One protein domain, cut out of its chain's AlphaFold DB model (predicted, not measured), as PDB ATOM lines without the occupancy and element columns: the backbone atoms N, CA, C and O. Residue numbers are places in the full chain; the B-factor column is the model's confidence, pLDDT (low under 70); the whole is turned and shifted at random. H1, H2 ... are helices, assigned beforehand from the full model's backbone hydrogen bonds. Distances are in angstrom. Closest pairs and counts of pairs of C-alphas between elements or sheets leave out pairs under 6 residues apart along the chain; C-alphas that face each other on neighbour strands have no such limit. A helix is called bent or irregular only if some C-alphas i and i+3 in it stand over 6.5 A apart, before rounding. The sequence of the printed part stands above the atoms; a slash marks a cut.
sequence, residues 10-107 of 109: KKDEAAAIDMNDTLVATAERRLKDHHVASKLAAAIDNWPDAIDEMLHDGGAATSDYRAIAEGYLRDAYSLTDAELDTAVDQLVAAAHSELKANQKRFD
ATOM      1  N   LYS A  10     -49.048  11.188  29.730       88.81
ATOM      2  CA  LYS A  10     -48.064  12.014  30.452       88.81
ATOM      3  C   LYS A  10     -47.136  12.778  29.511       88.81
ATOM      4  O   LYS A  10     -46.763  13.903  29.813       88.81
ATOM      5  N   LYS A  11     -46.729  12.156  28.402       91.31
ATOM      6  CA  LYS A  11     -45.888  12.813  27.395       91.31
ATOM      7  C   LYS A  11     -46.687  13.821  26.575       91.31
ATOM      8  O   LYS A  11     -46.168  14.890  26.301       91.31
ATOM      9  N   ASP A  12     -47.937  13.499  26.245       92.31
ATOM     10  CA  ASP A  12     -48.839  14.432  25.566       92.31
ATOM     11  C   ASP A  12     -49.098  15.674  26.435       92.31
ATOM     12  O   ASP A  12     -49.071  16.795  25.941       92.31
ATOM     13  N   GLU A  13     -49.306  15.483  27.741       93.00
ATOM     14  CA  GLU A  13     -49.472  16.576  28.702       93.00
ATOM     15  C   GLU A  13     -48.200  17.427  28.813       93.00
ATOM     16  O   GLU A  13     -48.286  18.647  28.763       93.00
ATOM     17  N   ALA A  14     -47.021  16.799  28.890       94.12
ATOM     18  CA  ALA A  14     -45.745  17.518  28.882       94.12
ATOM     19  C   ALA A  14     -45.557  18.346  27.601       94.12
ATOM     20  O   ALA A  14     -45.213  19.517  27.689       94.12
ATOM     21  N   ALA A  15     -45.868  17.782  26.430       96.00
ATOM     22  CA  ALA A  15     -45.808  18.520  25.171       96.00
ATOM     23  C   ALA A  15     -46.784  19.710  25.158       96.00
ATOM     24  O   ALA A  15     -46.419  20.801  24.734       96.00
ATOM     25  N   ALA A  16     -48.002  19.530  25.676       96.44
ATOM     26  CA  ALA A  16     -48.978  20.611  25.805       96.44
ATOM     27  C   ALA A  16     -48.498  21.741  26.740       96.44
ATOM     28  O   ALA A  16     -48.765  22.914  26.478       96.44
ATOM     29  N   ILE A  17     -47.777  21.400  27.810       96.00
ATOM     30  CA  ILE A  17     -47.135  22.372  28.704       96.00
ATOM     31  C   ILE A  17     -46.020  23.117  27.965       96.00
ATOM     32  O   ILE A  17     -46.045  24.342  27.956       96.00
ATOM     33  N   ASP A  18     -45.113  22.410  27.285       96.25
ATOM     34  CA  ASP A  18     -43.994  23.021  26.547       96.25
ATOM     35  C   ASP A  18     -44.484  23.991  25.455       96.25
ATOM     36  O   ASP A  18     -43.903  25.061  25.235       96.25
ATOM     37  N   MET A  19     -45.588  23.642  24.785       97.94
ATOM     38  CA  MET A  19     -46.271  24.524  23.836       97.94
ATOM     39  C   MET A  19     -46.714  25.829  24.517       97.94
ATOM     40  O   MET A  19     -46.443  26.920  24.009       97.94
ATOM     41  N   ASN A  20     -47.367  25.731  25.678       97.62
ATOM     42  CA  ASN A  20     -47.843  26.890  26.436       97.62
ATOM     43  C   ASN A  20     -46.699  27.744  26.991       97.62
ATOM     44  O   ASN A  20     -46.752  28.964  26.843       97.62
ATOM     45  N   ASP A  21     -45.654  27.131  27.548       96.31
ATOM     46  CA  ASP A  21     -44.467  27.836  28.050       96.31
ATOM     47  C   ASP A  21     -43.796  28.641  26.926       96.31
ATOM     48  O   ASP A  21     -43.425  29.803  27.105       96.31
ATOM     49  N   THR A  22     -43.708  28.065  25.722       96.12
ATOM     50  CA  THR A  22     -43.140  28.750  24.553       96.12
ATOM     51  C   THR A  22     -43.989  29.947  24.118       96.12
ATOM     52  O   THR A  22     -43.451  31.022  23.823       96.12
ATOM     53  N   LEU A  23     -45.315  29.783  24.085       97.06
ATOM     54  CA  LEU A  23     -46.241  30.861  23.734       97.06
ATOM     55  C   LEU A  23     -46.174  32.003  24.754       97.06
ATOM     56  O   LEU A  23     -46.093  33.169  24.364       97.06
ATOM     57  N   VAL A  24     -46.151  31.670  26.044       96.62
ATOM     58  CA  VAL A  24     -46.030  32.631  27.145       96.62
ATOM     59  C   VAL A  24     -44.719  33.394  27.044       96.62
ATOM     60  O   VAL A  24     -44.753  34.615  26.926       96.62
ATOM     61  N   ALA A  25     -43.579  32.707  26.963       95.06
ATOM     62  CA  ALA A  25     -42.272  33.359  26.869       95.06
ATOM     63  C   ALA A  25     -42.160  34.277  25.637       95.06
ATOM     64  O   ALA A  25     -41.510  35.332  25.665       95.06
ATOM     65  N   THR A  26     -42.801  33.896  24.528       95.25
ATOM     66  CA  THR A  26     -42.886  34.737  23.326       95.25
ATOM     67  C   THR A  26     -43.738  35.978  23.576       95.25
ATOM     68  O   THR A  26     -43.319  37.090  23.230       95.25
ATOM     69  N   ALA A  27     -44.898  35.809  24.212       96.19
ATOM     70  CA  ALA A  27     -45.795  36.897  24.567       96.19
ATOM     71  C   ALA A  27     -45.157  37.869  25.564       96.19
ATOM     72  O   ALA A  27     -45.170  39.070  25.311       96.19
ATOM     73  N   GLU A  28     -44.511  37.386  26.624       95.06
ATOM     74  CA  GLU A  28     -43.815  38.236  27.595       95.06
ATOM     75  C   GLU A  28     -42.745  39.098  26.920       95.06
ATOM     76  O   GLU A  28     -42.652  40.313  27.127       95.06
ATOM     77  N   ARG A  29     -41.951  38.486  26.032       93.81
ATOM     78  CA  ARG A  29     -40.889  39.186  25.304       93.81
ATOM     79  C   ARG A  29     -41.438  40.270  24.385       93.81
ATOM     80  O   ARG A  29     -40.792  41.319  24.259       93.81
ATOM     81  N   ARG A  30     -42.564  40.015  23.716       94.50
ATOM     82  CA  ARG A  30     -43.186  40.947  22.764       94.50
ATOM     83  C   ARG A  30     -43.966  42.052  23.469       94.50
ATOM     84  O   ARG A  30     -43.773  43.217  23.141       94.50
ATOM     85  N   LEU A  31     -44.773  41.693  24.461       93.88
ATOM     86  CA  LEU A  31     -45.648  42.607  25.196       93.88
ATOM     87  C   LEU A  31     -44.930  43.366  26.319       93.88
ATOM     88  O   LEU A  31     -45.460  44.367  26.794       93.88
ATOM     89  N   LYS A  32     -43.726  42.927  26.718       92.81
ATOM     90  CA  LYS A  32     -42.970  43.477  27.861       92.81
ATOM     91  C   LYS A  32     -43.778  43.425  29.164       92.81
ATOM     92  O   LYS A  32     -43.748  44.365  29.954       92.81
ATOM     93  N   ASP A  33     -44.493  42.324  29.361       89.69
ATOM     94  CA  ASP A  33     -45.374  42.064  30.499       89.69
ATOM     95  C   ASP A  33     -45.118  40.638  30.999       89.69
ATOM     96  O   ASP A  33     -44.998  39.738  30.180       89.69
ATOM     97  N   HIS A  34     -45.021  40.449  32.315       82.94
ATOM     98  CA  HIS A  34     -44.769  39.148  32.951       82.94
ATOM     99  C   HIS A  34     -46.054  38.410  33.355       82.94
ATOM    100  O   HIS A  34     -46.010  37.292  33.848       82.94
ATOM    101  N   HIS A  35     -47.222  39.029  33.164       87.00
ATOM    102  CA  HIS A  35     -48.517  38.446  33.521       87.00
ATOM    103  C   HIS A  35     -49.410  38.325  32.283       87.00
ATOM    104  O   HIS A  35     -50.459  38.969  32.155       87.00
ATOM    105  N   VAL A  36     -48.946  37.531  31.317       94.00
ATOM    106  CA  VAL A  36     -49.573  37.392  29.993       94.00
ATOM    107  C   VAL A  36     -50.459  36.157  29.866       94.00
ATOM    108  O   VAL A  36     -51.253  36.106  28.923       94.00
ATOM    109  N   ALA A  37     -50.402  35.190  30.788       94.38
ATOM    110  CA  ALA A  37     -51.138  33.931  30.649       94.38
ATOM    111  C   ALA A  37     -52.655  34.151  30.617       94.38
ATOM    112  O   ALA A  37     -53.355  33.535  29.814       94.38
ATOM    113  N   SER A  38     -53.171  35.085  31.422       93.88
ATOM    114  CA  SER A  38     -54.597  35.447  31.407       93.88
ATOM    115  C   SER A  38     -55.048  36.099  30.093       93.88
ATOM    116  O   SER A  38     -56.132  35.797  29.586       93.88
ATOM    117  N   LYS A  39     -54.201  36.947  29.494       94.69
ATOM    118  CA  LYS A  39     -54.459  37.578  28.189       94.69
ATOM    119  C   LYS A  39     -54.445  36.541  27.070       94.69
ATOM    120  O   LYS A  39     -55.351  36.521  26.240       94.69
ATOM    121  N   LEU A  40     -53.461  35.642  27.094       96.44
ATOM    122  CA  LEU A  40     -53.360  34.523  26.160       96.44
ATOM    123  C   LEU A  40     -54.569  33.590  26.267       96.44
ATOM    124  O   LEU A  40     -55.166  33.248  25.250       96.44
ATOM    125  N   ALA A  41     -54.980  33.226  27.483       95.94
ATOM    126  CA  ALA A  41     -56.132  32.354  27.708       95.94
ATOM    127  C   ALA A  41     -57.434  32.936  27.136       95.94
ATOM    128  O   ALA A  41     -58.238  32.183  26.584       95.94
ATOM    129  N   ALA A  42     -57.619  34.257  27.228       95.38
ATOM    130  CA  ALA A  42     -58.749  34.956  26.618       95.38
ATOM    131  C   ALA A  42     -58.642  35.023  25.083       95.38
ATOM    132  O   ALA A  42     -59.632  34.822  24.384       95.38
ATOM    133  N   ALA A  43     -57.445  35.270  24.541       96.12
ATOM    134  CA  ALA A  43     -57.226  35.343  23.096       96.12
ATOM    135  C   ALA A  43     -57.372  33.977  22.394       96.12
ATOM    136  O   ALA A  43     -57.822  33.913  21.253       96.12
ATOM    137  N   ILE A  44     -57.074  32.870  23.084       95.50
ATOM    138  CA  ILE A  44     -57.175  31.504  22.540       95.50
ATOM    139  C   ILE A  44     -58.600  31.111  22.119       95.50
ATOM    140  O   ILE A  44     -58.759  30.225  21.281       95.50
ATOM    141  N   ASP A  45     -59.650  31.751  22.650       92.94
ATOM    142  CA  ASP A  45     -61.028  31.525  22.175       92.94
ATOM    143  C   ASP A  45     -61.217  31.867  20.689       92.94
ATOM    144  O   ASP A  45     -62.061  31.263  20.029       92.94
ATOM    145  N   ASN A  46     -60.400  32.778  20.153       95.69
ATOM    146  CA  ASN A  46     -60.411  33.198  18.751       95.69
ATOM    147  C   ASN A  46     -59.079  32.851  18.060       95.69
ATOM    148  O   ASN A  46     -58.529  33.644  17.295       95.69
ATOM    149  N   TRP A  47     -58.523  31.681  18.380       95.25
ATOM    150  CA  TRP A  47     -57.293  31.178  17.771       95.25
ATOM    151  C   TRP A  47     -57.452  30.913  16.258       95.25
ATOM    152  O   TRP A  47     -58.478  30.357  15.859       95.25
ATOM    153  N   PRO A  48     -56.425  31.178  15.422       96.12
ATOM    154  CA  PRO A  48     -55.132  31.793  15.761       96.12
ATOM    155  C   PRO A  48     -55.152  33.329  15.730       96.12
ATOM    156  O   PRO A  48     -54.235  33.957  16.257       96.12
ATOM    157  N   ASP A  49     -56.185  33.924  15.137       96.00
ATOM    158  CA  ASP A  49     -56.200  35.327  14.716       96.00
ATOM    159  C   ASP A  49     -56.010  36.308  15.879       96.00
ATOM    160  O   ASP A  49     -55.207  37.230  15.776       96.00
ATOM    161  N   ALA A  50     -56.672  36.090  17.021       96.38
ATOM    162  CA  ALA A  50     -56.532  36.990  18.170       96.38
ATOM    163  C   ALA A  50     -55.148  36.917  18.839       96.38
ATOM    164  O   ALA A  50     -54.725  37.879  19.479       96.38
ATOM    165  N   ILE A  51     -54.431  35.796  18.700       97.25
ATOM    166  CA  ILE A  51     -53.051  35.682  19.192       97.25
ATOM    167  C   ILE A  51     -52.106  36.446  18.274       97.25
ATOM    168  O   ILE A  51     -51.280  37.208  18.770       97.25
ATOM    169  N   ASP A  52     -52.254  36.294  16.957       96.06
ATOM    170  CA  ASP A  52     -51.467  37.068  15.994       96.06
ATOM    171  C   ASP A  52     -51.748  38.572  16.131       96.06
ATOM    172  O   ASP A  52     -50.819  39.371  16.234       96.06
ATOM    173  N   GLU A  53     -53.017  38.975  16.251       96.31
ATOM    174  CA  GLU A  53     -53.387  40.371  16.495       96.31
ATOM    175  C   GLU A  53     -52.753  40.904  17.784       96.31
ATOM    176  O   GLU A  53     -52.197  41.999  17.784       96.31
ATOM    177  N   MET A  54     -52.778  40.128  18.871       95.94
ATOM    178  CA  MET A  54     -52.187  40.540  20.143       95.94
ATOM    179  C   MET A  54     -50.659  40.662  20.072       95.94
ATOM    180  O   MET A  54     -50.082  41.565  20.680       95.94
ATOM    181  N   LEU A  55     -49.983  39.745  19.377       96.56
ATOM    182  CA  LEU A  55     -48.519  39.681  19.327       96.56
ATOM    183  C   LEU A  55     -47.910  40.490  18.177       96.56
ATOM    184  O   LEU A  55     -46.700  40.760  18.202       96.56
ATOM    185  N   HIS A  56     -48.723  40.870  17.191       95.38
ATOM    186  CA  HIS A  56     -48.322  41.498  15.935       95.38
ATOM    187  C   HIS A  56     -47.122  40.775  15.309       95.38
ATOM    188  O   HIS A  56     -46.061  41.371  15.072       95.38
ATOM    189  N   ASP A  57     -47.235  39.457  15.145       93.81
ATOM    190  CA  ASP A  57     -46.112  38.602  14.757       93.81
ATOM    191  C   ASP A  57     -46.259  37.905  13.407       93.81
ATOM    192  O   ASP A  57     -45.323  37.225  12.981       93.81
ATOM    193  N   GLY A  58     -47.364  38.146  12.704       94.12
ATOM    194  CA  GLY A  58     -47.657  37.543  11.411       94.12
ATOM    195  C   GLY A  58     -47.905  36.039  11.512       94.12
ATOM    196  O   GLY A  58     -47.624  35.319  10.554       94.12
ATOM    197  N   GLY A  59     -48.347  35.558  12.677       96.00
ATOM    198  CA  GLY A  59     -48.610  34.150  12.961       96.00
ATOM    199  C   GLY A  59     -47.364  33.331  13.299       96.00
ATOM    200  O   GLY A  59     -47.400  32.101  13.217       96.00
ATOM    201  N   ALA A  60     -46.252  33.972  13.665       96.44
ATOM    202  CA  ALA A  60     -45.014  33.272  14.006       96.44
ATOM    203  C   ALA A  60     -45.194  32.389  15.253       96.44
ATOM    204  O   ALA A  60     -44.917  31.194  15.200       96.44
ATOM    205  N   ALA A  61     -45.739  32.936  16.345       96.44
ATOM    206  CA  ALA A  61     -45.962  32.185  17.576       96.44
ATOM    207  C   ALA A  61     -46.972  31.049  17.385       96.44
ATOM    208  O   ALA A  61     -46.783  29.966  17.930       96.44
ATOM    209  N   THR A  62     -48.032  31.265  16.602       96.44
ATOM    210  CA  THR A  62     -49.047  30.232  16.344       96.44
ATOM    211  C   THR A  62     -48.509  29.122  15.435       96.44
ATOM    212  O   THR A  62     -48.868  27.955  15.617       96.44
ATOM    213  N   SER A  63     -47.594  29.453  14.518       97.06
ATOM    214  CA  SER A  63     -46.859  28.482  13.697       97.06
ATOM    215  C   SER A  63     -45.877  27.659  14.528       97.06
ATOM    216  O   SER A  63     -45.904  26.432  14.446       97.06
ATOM    217  N   ASP A  64     -45.075  28.302  15.380       96.62
ATOM    218  CA  ASP A  64     -44.149  27.619  16.292       96.62
ATOM    219  C   ASP A  64     -44.909  26.686  17.246       96.62
ATOM    220  O   ASP A  64     -44.514  25.539  17.456       96.62
ATOM    221  N   TYR A  65     -46.060  27.135  17.754       96.88
ATOM    222  CA  TYR A  65     -46.934  26.342  18.617       96.88
ATOM    223  C   TYR A  65     -47.390  25.038  17.945       96.88
ATOM    224  O   TYR A  65     -47.326  23.964  18.551       96.88
ATOM    225  N   ARG A  66     -47.803  25.099  16.670       97.56
ATOM    226  CA  ARG A  66     -48.152  23.898  15.887       97.56
ATOM    227  C   ARG A  66     -46.925  23.050  15.552       97.56
ATOM    228  O   ARG A  66     -47.019  21.827  15.612       97.56
ATOM    229  N   ALA A  67     -45.785  23.668  15.254       96.88
ATOM    230  CA  ALA A  67     -44.550  22.958  14.924       96.88
ATOM    231  C   ALA A  67     -44.018  22.127  16.105       96.88
ATOM    232  O   ALA A  67     -43.533  21.015  15.897       96.88
ATOM    233  N   ILE A  68     -44.160  22.614  17.345       96.81
ATOM    234  CA  ILE A  68     -43.828  21.846  18.560       96.81
ATOM    235  C   ILE A  68     -44.699  20.590  18.652       96.81
ATOM    236  O   ILE A  68     -44.178  19.490  18.858       96.81
ATOM    237  N   ALA A  69     -46.014  20.734  18.455       96.88
ATOM    238  CA  ALA A  69     -46.940  19.606  18.452       96.88
ATOM    239  C   ALA A  69     -46.580  18.588  17.359       96.88
ATOM    240  O   ALA A  69     -46.498  17.391  17.632       96.88
ATOM    241  N   GLU A  70     -46.332  19.058  16.137       96.50
ATOM    242  CA  GLU A  70     -45.986  18.217  14.991       96.50
ATOM    243  C   GLU A  70     -44.673  17.458  15.212       96.50
ATOM    244  O   GLU A  70     -44.627  16.244  15.007       96.50
ATOM    245  N   GLY A  71     -43.624  18.144  15.680       95.44
ATOM    246  CA  GLY A  71     -42.327  17.539  15.983       95.44
ATOM    247  C   GLY A  71     -42.441  16.448  17.044       95.44
ATOM    248  O   GLY A  71     -42.014  15.315  16.820       95.44
ATOM    249  N   TYR A  72     -43.116  16.748  18.159       95.81
ATOM    250  CA  TYR A  72     -43.382  15.757  19.201       95.81
ATOM    251  C   TYR A  72     -44.151  14.544  18.661       95.81
ATOM    252  O   TYR A  72     -43.774  13.402  18.929       95.81
ATOM    253  N   LEU A  73     -45.234  14.776  17.915       95.38
ATOM    254  CA  LEU A  73     -46.103  13.702  17.440       95.38
ATOM    255  C   LEU A  73     -45.400  12.806  16.417       95.38
ATOM    256  O   LEU A  73     -45.575  11.591  16.485       95.38
ATOM    257  N   ARG A  74     -44.575  13.375  15.531       93.81
ATOM    258  CA  ARG A  74     -43.737  12.617  14.587       93.81
ATOM    259  C   ARG A  74     -42.695  11.757  15.292       93.81
ATOM    260  O   ARG A  74     -42.489  10.610  14.905       93.81
ATOM    261  N   ASP A  75     -42.061  12.295  16.329       92.25
ATOM    262  CA  ASP A  75     -41.030  11.574  17.077       92.25
ATOM    263  C   ASP A  75     -41.628  10.475  17.968       92.25
ATOM    264  O   ASP A  75     -41.034   9.411  18.161       92.25
ATOM    265  N   ALA A  76     -42.807  10.727  18.540       90.88
ATOM    266  CA  ALA A  76     -43.441   9.831  19.501       90.88
ATOM    267  C   ALA A  76     -44.330   8.759  18.856       90.88
ATOM    268  O   ALA A  76     -44.535   7.703  19.468       90.88
ATOM    269  N   TYR A  77     -44.869   9.015  17.661       88.56
ATOM    270  CA  TYR A  77     -45.891   8.184  17.033       88.56
ATOM    271  C   TYR A  77     -45.639   8.016  15.529       88.56
ATOM    272  O   TYR A  77     -45.299   8.955  14.818       88.56
ATOM    273  N   SER A  78     -45.857   6.807  15.008       88.25
ATOM    274  CA  SER A  78     -45.734   6.515  13.572       88.25
ATOM    275  C   SER A  78     -47.046   6.812  12.839       88.25
ATOM    276  O   SER A  78     -47.721   5.895  12.376       88.25
ATOM    277  N   LEU A  79     -47.430   8.088  12.799       89.31
ATOM    278  CA  LEU A  79     -48.668   8.561  12.170       89.31
ATOM    279  C   LEU A  79     -48.468   8.811  10.671       89.31
ATOM    280  O   LEU A  79     -47.399   9.243  10.241       89.31
ATOM    281  N   THR A  80     -49.508   8.578   9.874       91.19
ATOM    282  CA  THR A  80     -49.593   9.122   8.507       91.19
ATOM    283  C   THR A  80     -49.818  10.636   8.540       91.19
ATOM    284  O   THR A  80     -50.244  11.164   9.562       91.19
ATOM    285  N   ASP A  81     -49.608  11.342   7.424       90.25
ATOM    286  CA  ASP A  81     -49.789  12.805   7.376       90.25
ATOM    287  C   ASP A  81     -51.203  13.247   7.802       90.25
ATOM    288  O   ASP A  81     -51.359  14.173   8.591       90.25
ATOM    289  N   ALA A  82     -52.248  12.527   7.375       91.50
ATOM    290  CA  ALA A  82     -53.628  12.842   7.760       91.50
ATOM    291  C   ALA A  82     -53.918  12.571   9.252       91.50
ATOM    292  O   ALA A  82     -54.677  13.302   9.898       91.50
ATOM    293  N   GLU A  83     -53.328  11.512   9.813       92.44
ATOM    294  CA  GLU A  83     -53.430  11.212  11.246       92.44
ATOM    295  C   GLU A  83     -52.630  12.212  12.082       92.44
ATOM    296  O   GLU A  83     -53.075  12.593  13.165       92.44
ATOM    297  N   LEU A  84     -51.479  12.654  11.572       93.62
ATOM    298  CA  LEU A  84     -50.626  13.656  12.190       93.62
ATOM    299  C   LEU A  84     -51.349  14.996  12.288       93.62
ATOM    300  O   LEU A  84     -51.432  15.531  13.387       93.62
ATOM    301  N   ASP A  85     -51.940  15.488  11.198       94.38
ATOM    302  CA  ASP A  85     -52.697  16.747  11.204       94.38
ATOM    303  C   ASP A  85     -53.829  16.711  12.241       94.38
ATOM    304  O   ASP A  85     -53.968  17.611  13.072       94.38
ATOM    305  N   THR A  86     -54.584  15.608  12.267       94.56
ATOM    306  CA  THR A  86     -55.659  15.410  13.249       94.56
ATOM    307  C   THR A  86     -55.114  15.375  14.681       94.56
ATOM    308  O   THR A  86     -55.716  15.935  15.601       94.56
ATOM    309  N   ALA A  87     -53.980  14.709  14.902       94.44
ATOM    310  CA  ALA A  87     -53.356  14.607  16.216       94.44
ATOM    311  C   ALA A  87     -52.767  15.945  16.689       94.44
ATOM    312  O   ALA A  87     -52.849  16.239  17.886       94.44
ATOM    313  N   VAL A  88     -52.229  16.760  15.774       96.44
ATOM    314  CA  VAL A  88     -51.758  18.126  16.044       96.44
ATOM    315  C   VAL A  88     -52.925  18.976  16.523       96.44
ATOM    316  O   VAL A  88     -52.833  19.564  17.598       96.44
ATOM    317  N   ASP A  89     -54.050  18.976  15.808       95.62
ATOM    318  CA  ASP A  89     -55.234  19.752  16.202       95.62
ATOM    319  C   ASP A  89     -55.773  19.329  17.577       95.62
ATOM    320  O   ASP A  89     -56.128  20.171  18.406       95.62
ATOM    321  N   GLN A  90     -55.775  18.025  17.868       95.44
ATOM    322  CA  GLN A  90     -56.158  17.510  19.185       95.44
ATOM    323  C   GLN A  90     -55.198  17.950  20.293       95.44
ATOM    324  O   GLN A  90     -55.643  18.269  21.395       95.44
ATOM    325  N   LEU A  91     -53.888  17.941  20.029       96.44
ATOM    326  CA  LEU A  91     -52.886  18.351  21.009       96.44
ATOM    327  C   LEU A  91     -52.932  19.864  21.253       96.44
ATOM    328  O   LEU A  91     -52.882  20.284  22.404       96.44
ATOM    329  N   VAL A  92     -53.135  20.665  20.205       97.62
ATOM    330  CA  VAL A  92     -53.383  22.112  20.302       97.62
ATOM    331  C   VAL A  92     -54.621  22.386  21.157       97.62
ATOM    332  O   VAL A  92     -54.552  23.166  22.102       97.62
ATOM    333  N   ALA A  93     -55.735  21.691  20.914       96.31
ATOM    334  CA  ALA A  93     -56.940  21.838  21.732       96.31
ATOM    335  C   ALA A  93     -56.712  21.443  23.205       96.31
ATOM    336  O   ALA A  93     -57.223  22.103  24.114       96.31
ATOM    337  N   ALA A  94     -55.928  20.390  23.457       95.75
ATOM    338  CA  ALA A  94     -55.557  19.986  24.812       95.75
ATOM    339  C   ALA A  94     -54.681  21.043  25.502       95.75
ATOM    340  O   ALA A  94     -54.941  21.391  26.653       95.75
ATOM    341  N   ALA A  95     -53.702  21.601  24.792       97.44
ATOM    342  CA  ALA A  95     -52.827  22.652  25.297       97.44
ATOM    343  C   ALA A  95     -53.590  23.955  25.583       97.44
ATOM    344  O   ALA A  95     -53.410  24.549  26.646       97.44
ATOM    345  N   HIS A  96     -54.546  24.330  24.729       97.94
ATOM    346  CA  HIS A  96     -55.477  25.433  24.987       97.94
ATOM    347  C   HIS A  96     -56.296  25.216  26.265       97.94
ATOM    348  O   HIS A  96     -56.454  26.134  27.073       97.94
ATOM    349  N   SER A  97     -56.823  24.002  26.460       96.38
ATOM    350  CA  SER A  97     -57.565  23.657  27.676       96.38
ATOM    351  C   SER A  97     -56.675  23.720  28.918       96.38
ATOM    352  O   SER A  97     -57.130  24.196  29.957       96.38
ATOM    353  N   GLU A  98     -55.428  23.258  28.816       95.88
ATOM    354  CA  GLU A  98     -54.446  23.297  29.902       95.88
ATOM    355  C   GLU A  98     -54.117  24.740  30.301       95.88
ATOM    356  O   GLU A  98     -54.187  25.079  31.482       95.88
ATOM    357  N   LEU A  99     -53.856  25.621  29.329       96.31
ATOM    358  CA  LEU A  99     -53.586  27.035  29.593       96.31
ATOM    359  C   LEU A  99     -54.780  27.716  30.267       96.31
ATOM    360  O   LEU A  99     -54.616  28.398  31.276       96.31
ATOM    361  N   LYS A 100     -56.000  27.485  29.770       96.06
ATOM    362  CA  LYS A 100     -57.215  28.065  30.364       96.06
ATOM    363  C   LYS A 100     -57.451  27.603  31.798       96.06
ATOM    364  O   LYS A 100     -57.844  28.424  32.627       96.06
ATOM    365  N   ALA A 101     -57.224  26.322  32.082       95.31
ATOM    366  CA  ALA A 101     -57.440  25.745  33.404       95.31
ATOM    367  C   ALA A 101     -56.349  26.135  34.413       95.31
ATOM    368  O   ALA A 101     -56.641  26.257  35.602       95.31
ATOM    369  N   ASN A 102     -55.114  26.351  33.949       94.75
ATOM    370  CA  ASN A 102     -53.935  26.477  34.806       94.75
ATOM    371  C   ASN A 102     -53.150  27.785  34.599       94.75
ATOM    372  O   ASN A 102     -51.953  27.806  34.844       94.75
ATOM    373  N   GLN A 103     -53.801  28.890  34.219       92.50
ATOM    374  CA  GLN A 103     -53.158  30.183  33.895       92.50
ATOM    375  C   GLN A 103     -52.061  30.609  34.882       92.50
ATOM    376  O   GLN A 103     -50.971  30.972  34.466       92.50
ATOM    377  N   LYS A 104     -52.311  30.481  36.193       90.06
ATOM    378  CA  LYS A 104     -51.342  30.859  37.233       90.06
ATOM    379  C   LYS A 104     -50.005  30.117  37.114       90.06
ATOM    380  O   LYS A 104     -48.965  30.703  37.369       90.06
ATOM    381  N   ARG A 105     -50.027  28.843  36.711       91.19
ATOM    382  CA  ARG A 105     -48.811  28.051  36.473       91.19
ATOM    383  C   ARG A 105     -47.896  28.725  35.452       91.19
ATOM    384  O   ARG A 105     -46.686  28.602  35.560       91.19
ATOM    385  N   PHE A 106     -48.501  29.395  34.479       89.19
ATOM    386  CA  PHE A 106     -47.823  30.000  33.350       89.19
ATOM    387  C   PHE A 106     -47.472  31.480  33.571       89.19
ATOM    388  O   PHE A 106     -46.736  32.035  32.775       89.19
ATOM    389  N   ASP A 107     -47.962  32.129  34.630       82.50
ATOM    390  CA  ASP A 107     -47.537  33.492  35.001       82.50
ATOM    391  C   ASP A 107     -46.338  33.493  35.978       82.50
ATOM    392  O   ASP A 107     -45.761  34.543  36.243       82.50
TER     393      ASP A 107
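What this domain is: This is residues 10 to 107 of the 109 residues of an uncharacterized protein of Lactobacillus sharpeae JCM 1186 = DSM 20505 (UniProt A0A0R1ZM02). Two long helices, H1 and H4, lie side by side and run opposite ways, and a third long helix, H5, crosses over one side of this pair. The short helical hairpin of H2 and H3 packs on that same side, with H3 against the end of H1 and the beginning of H4 and H2 against the last part of H5; the small helix H6 sits at the edge, on H1 and H2. The printed part has 98 residues with six named helices, H1 to H6 in that order, and no named strand, and its class is all helix. It is compact, with a radius of gyration of the C-alphas of 13.0 A and spans of 39 by 28 by 20 A.

Where its parts are: H1, residues 10 to 31, begins at C-alpha 10 at (-48.064, 12.014, 30.452) and is 31.1 A long. H2 is residues 37 to 46, 15.1 A; it is neither bent nor irregular, but only just: C-alphas 42 and 45 are 6.1 A apart. H3 is residues 49 to 55, 10.0 A. H4, residues 60 to 76, is 24.1 A long and begins at C-alpha 60 at (-45.014, 33.272, 14.006). H5, residues 81 to 101, is 30.1 A long. H6, residues 103 to 107, is 6.6 A long and ends at C-alpha 107 at (-47.537, 33.492, 35.001).

How they stand to each other: H1 is the hub, touching H3, H4, H5 and H6. H1 and H4 touch at a shallow tilt of 19 degrees, opposite ways; their closest C-alphas, of Met 19 and Tyr 65, are 5.6 A apart. Residues 12 to 20 of H1 touch residues 91 to 99 of H5, closest at the C-alphas of Ala 16 and Ala 95, 4.4 A, at a steep tilt of 67 degrees, only just short of about perpendicular. H5 touches H4 with residues 84 to 92 alone, at a steep tilt of 63 degrees; the closest C-alphas, of Ala 69 and Val 88, are 5.6 A apart. The hairpin of H2 and H3 has a shallow tilt of 30 degrees, its closest C-alphas being those of Ala 43 and Ala 50, 5.2 A. H2 touches H5 at Ala 41 and Lys 100, the closest C-alphas, 5.2 A. H3 touches H4 at Asp 52 and Thr 62, the closest C-alphas, 7.3 A. H1 and H3 only just touch, with 3 pairs of C-alphas within 8 A, closest at Arg 30 and Leu 55, 6.5 A. H6 touches H2, closest at the C-alphas of Ala 37 and Gln 103, 5.4 A. H6 and H4 are apart. The helix packing is mostly crossed, with 2 of 7 pairs at a shallow tilt. In H1, H3, H4, H5 and H6 every O i to N i+4 pair is within hydrogen-bond range; in H2, 4 of 6 are.

The domain as a whole: The two C-alphas farthest apart, of Lys 32 and Thr 80, are 40.0 A apart. The printed part has no cut, and its five links between helices are tight. The mean pLDDT of the printed part is 94.5, and no printed residue is under 70.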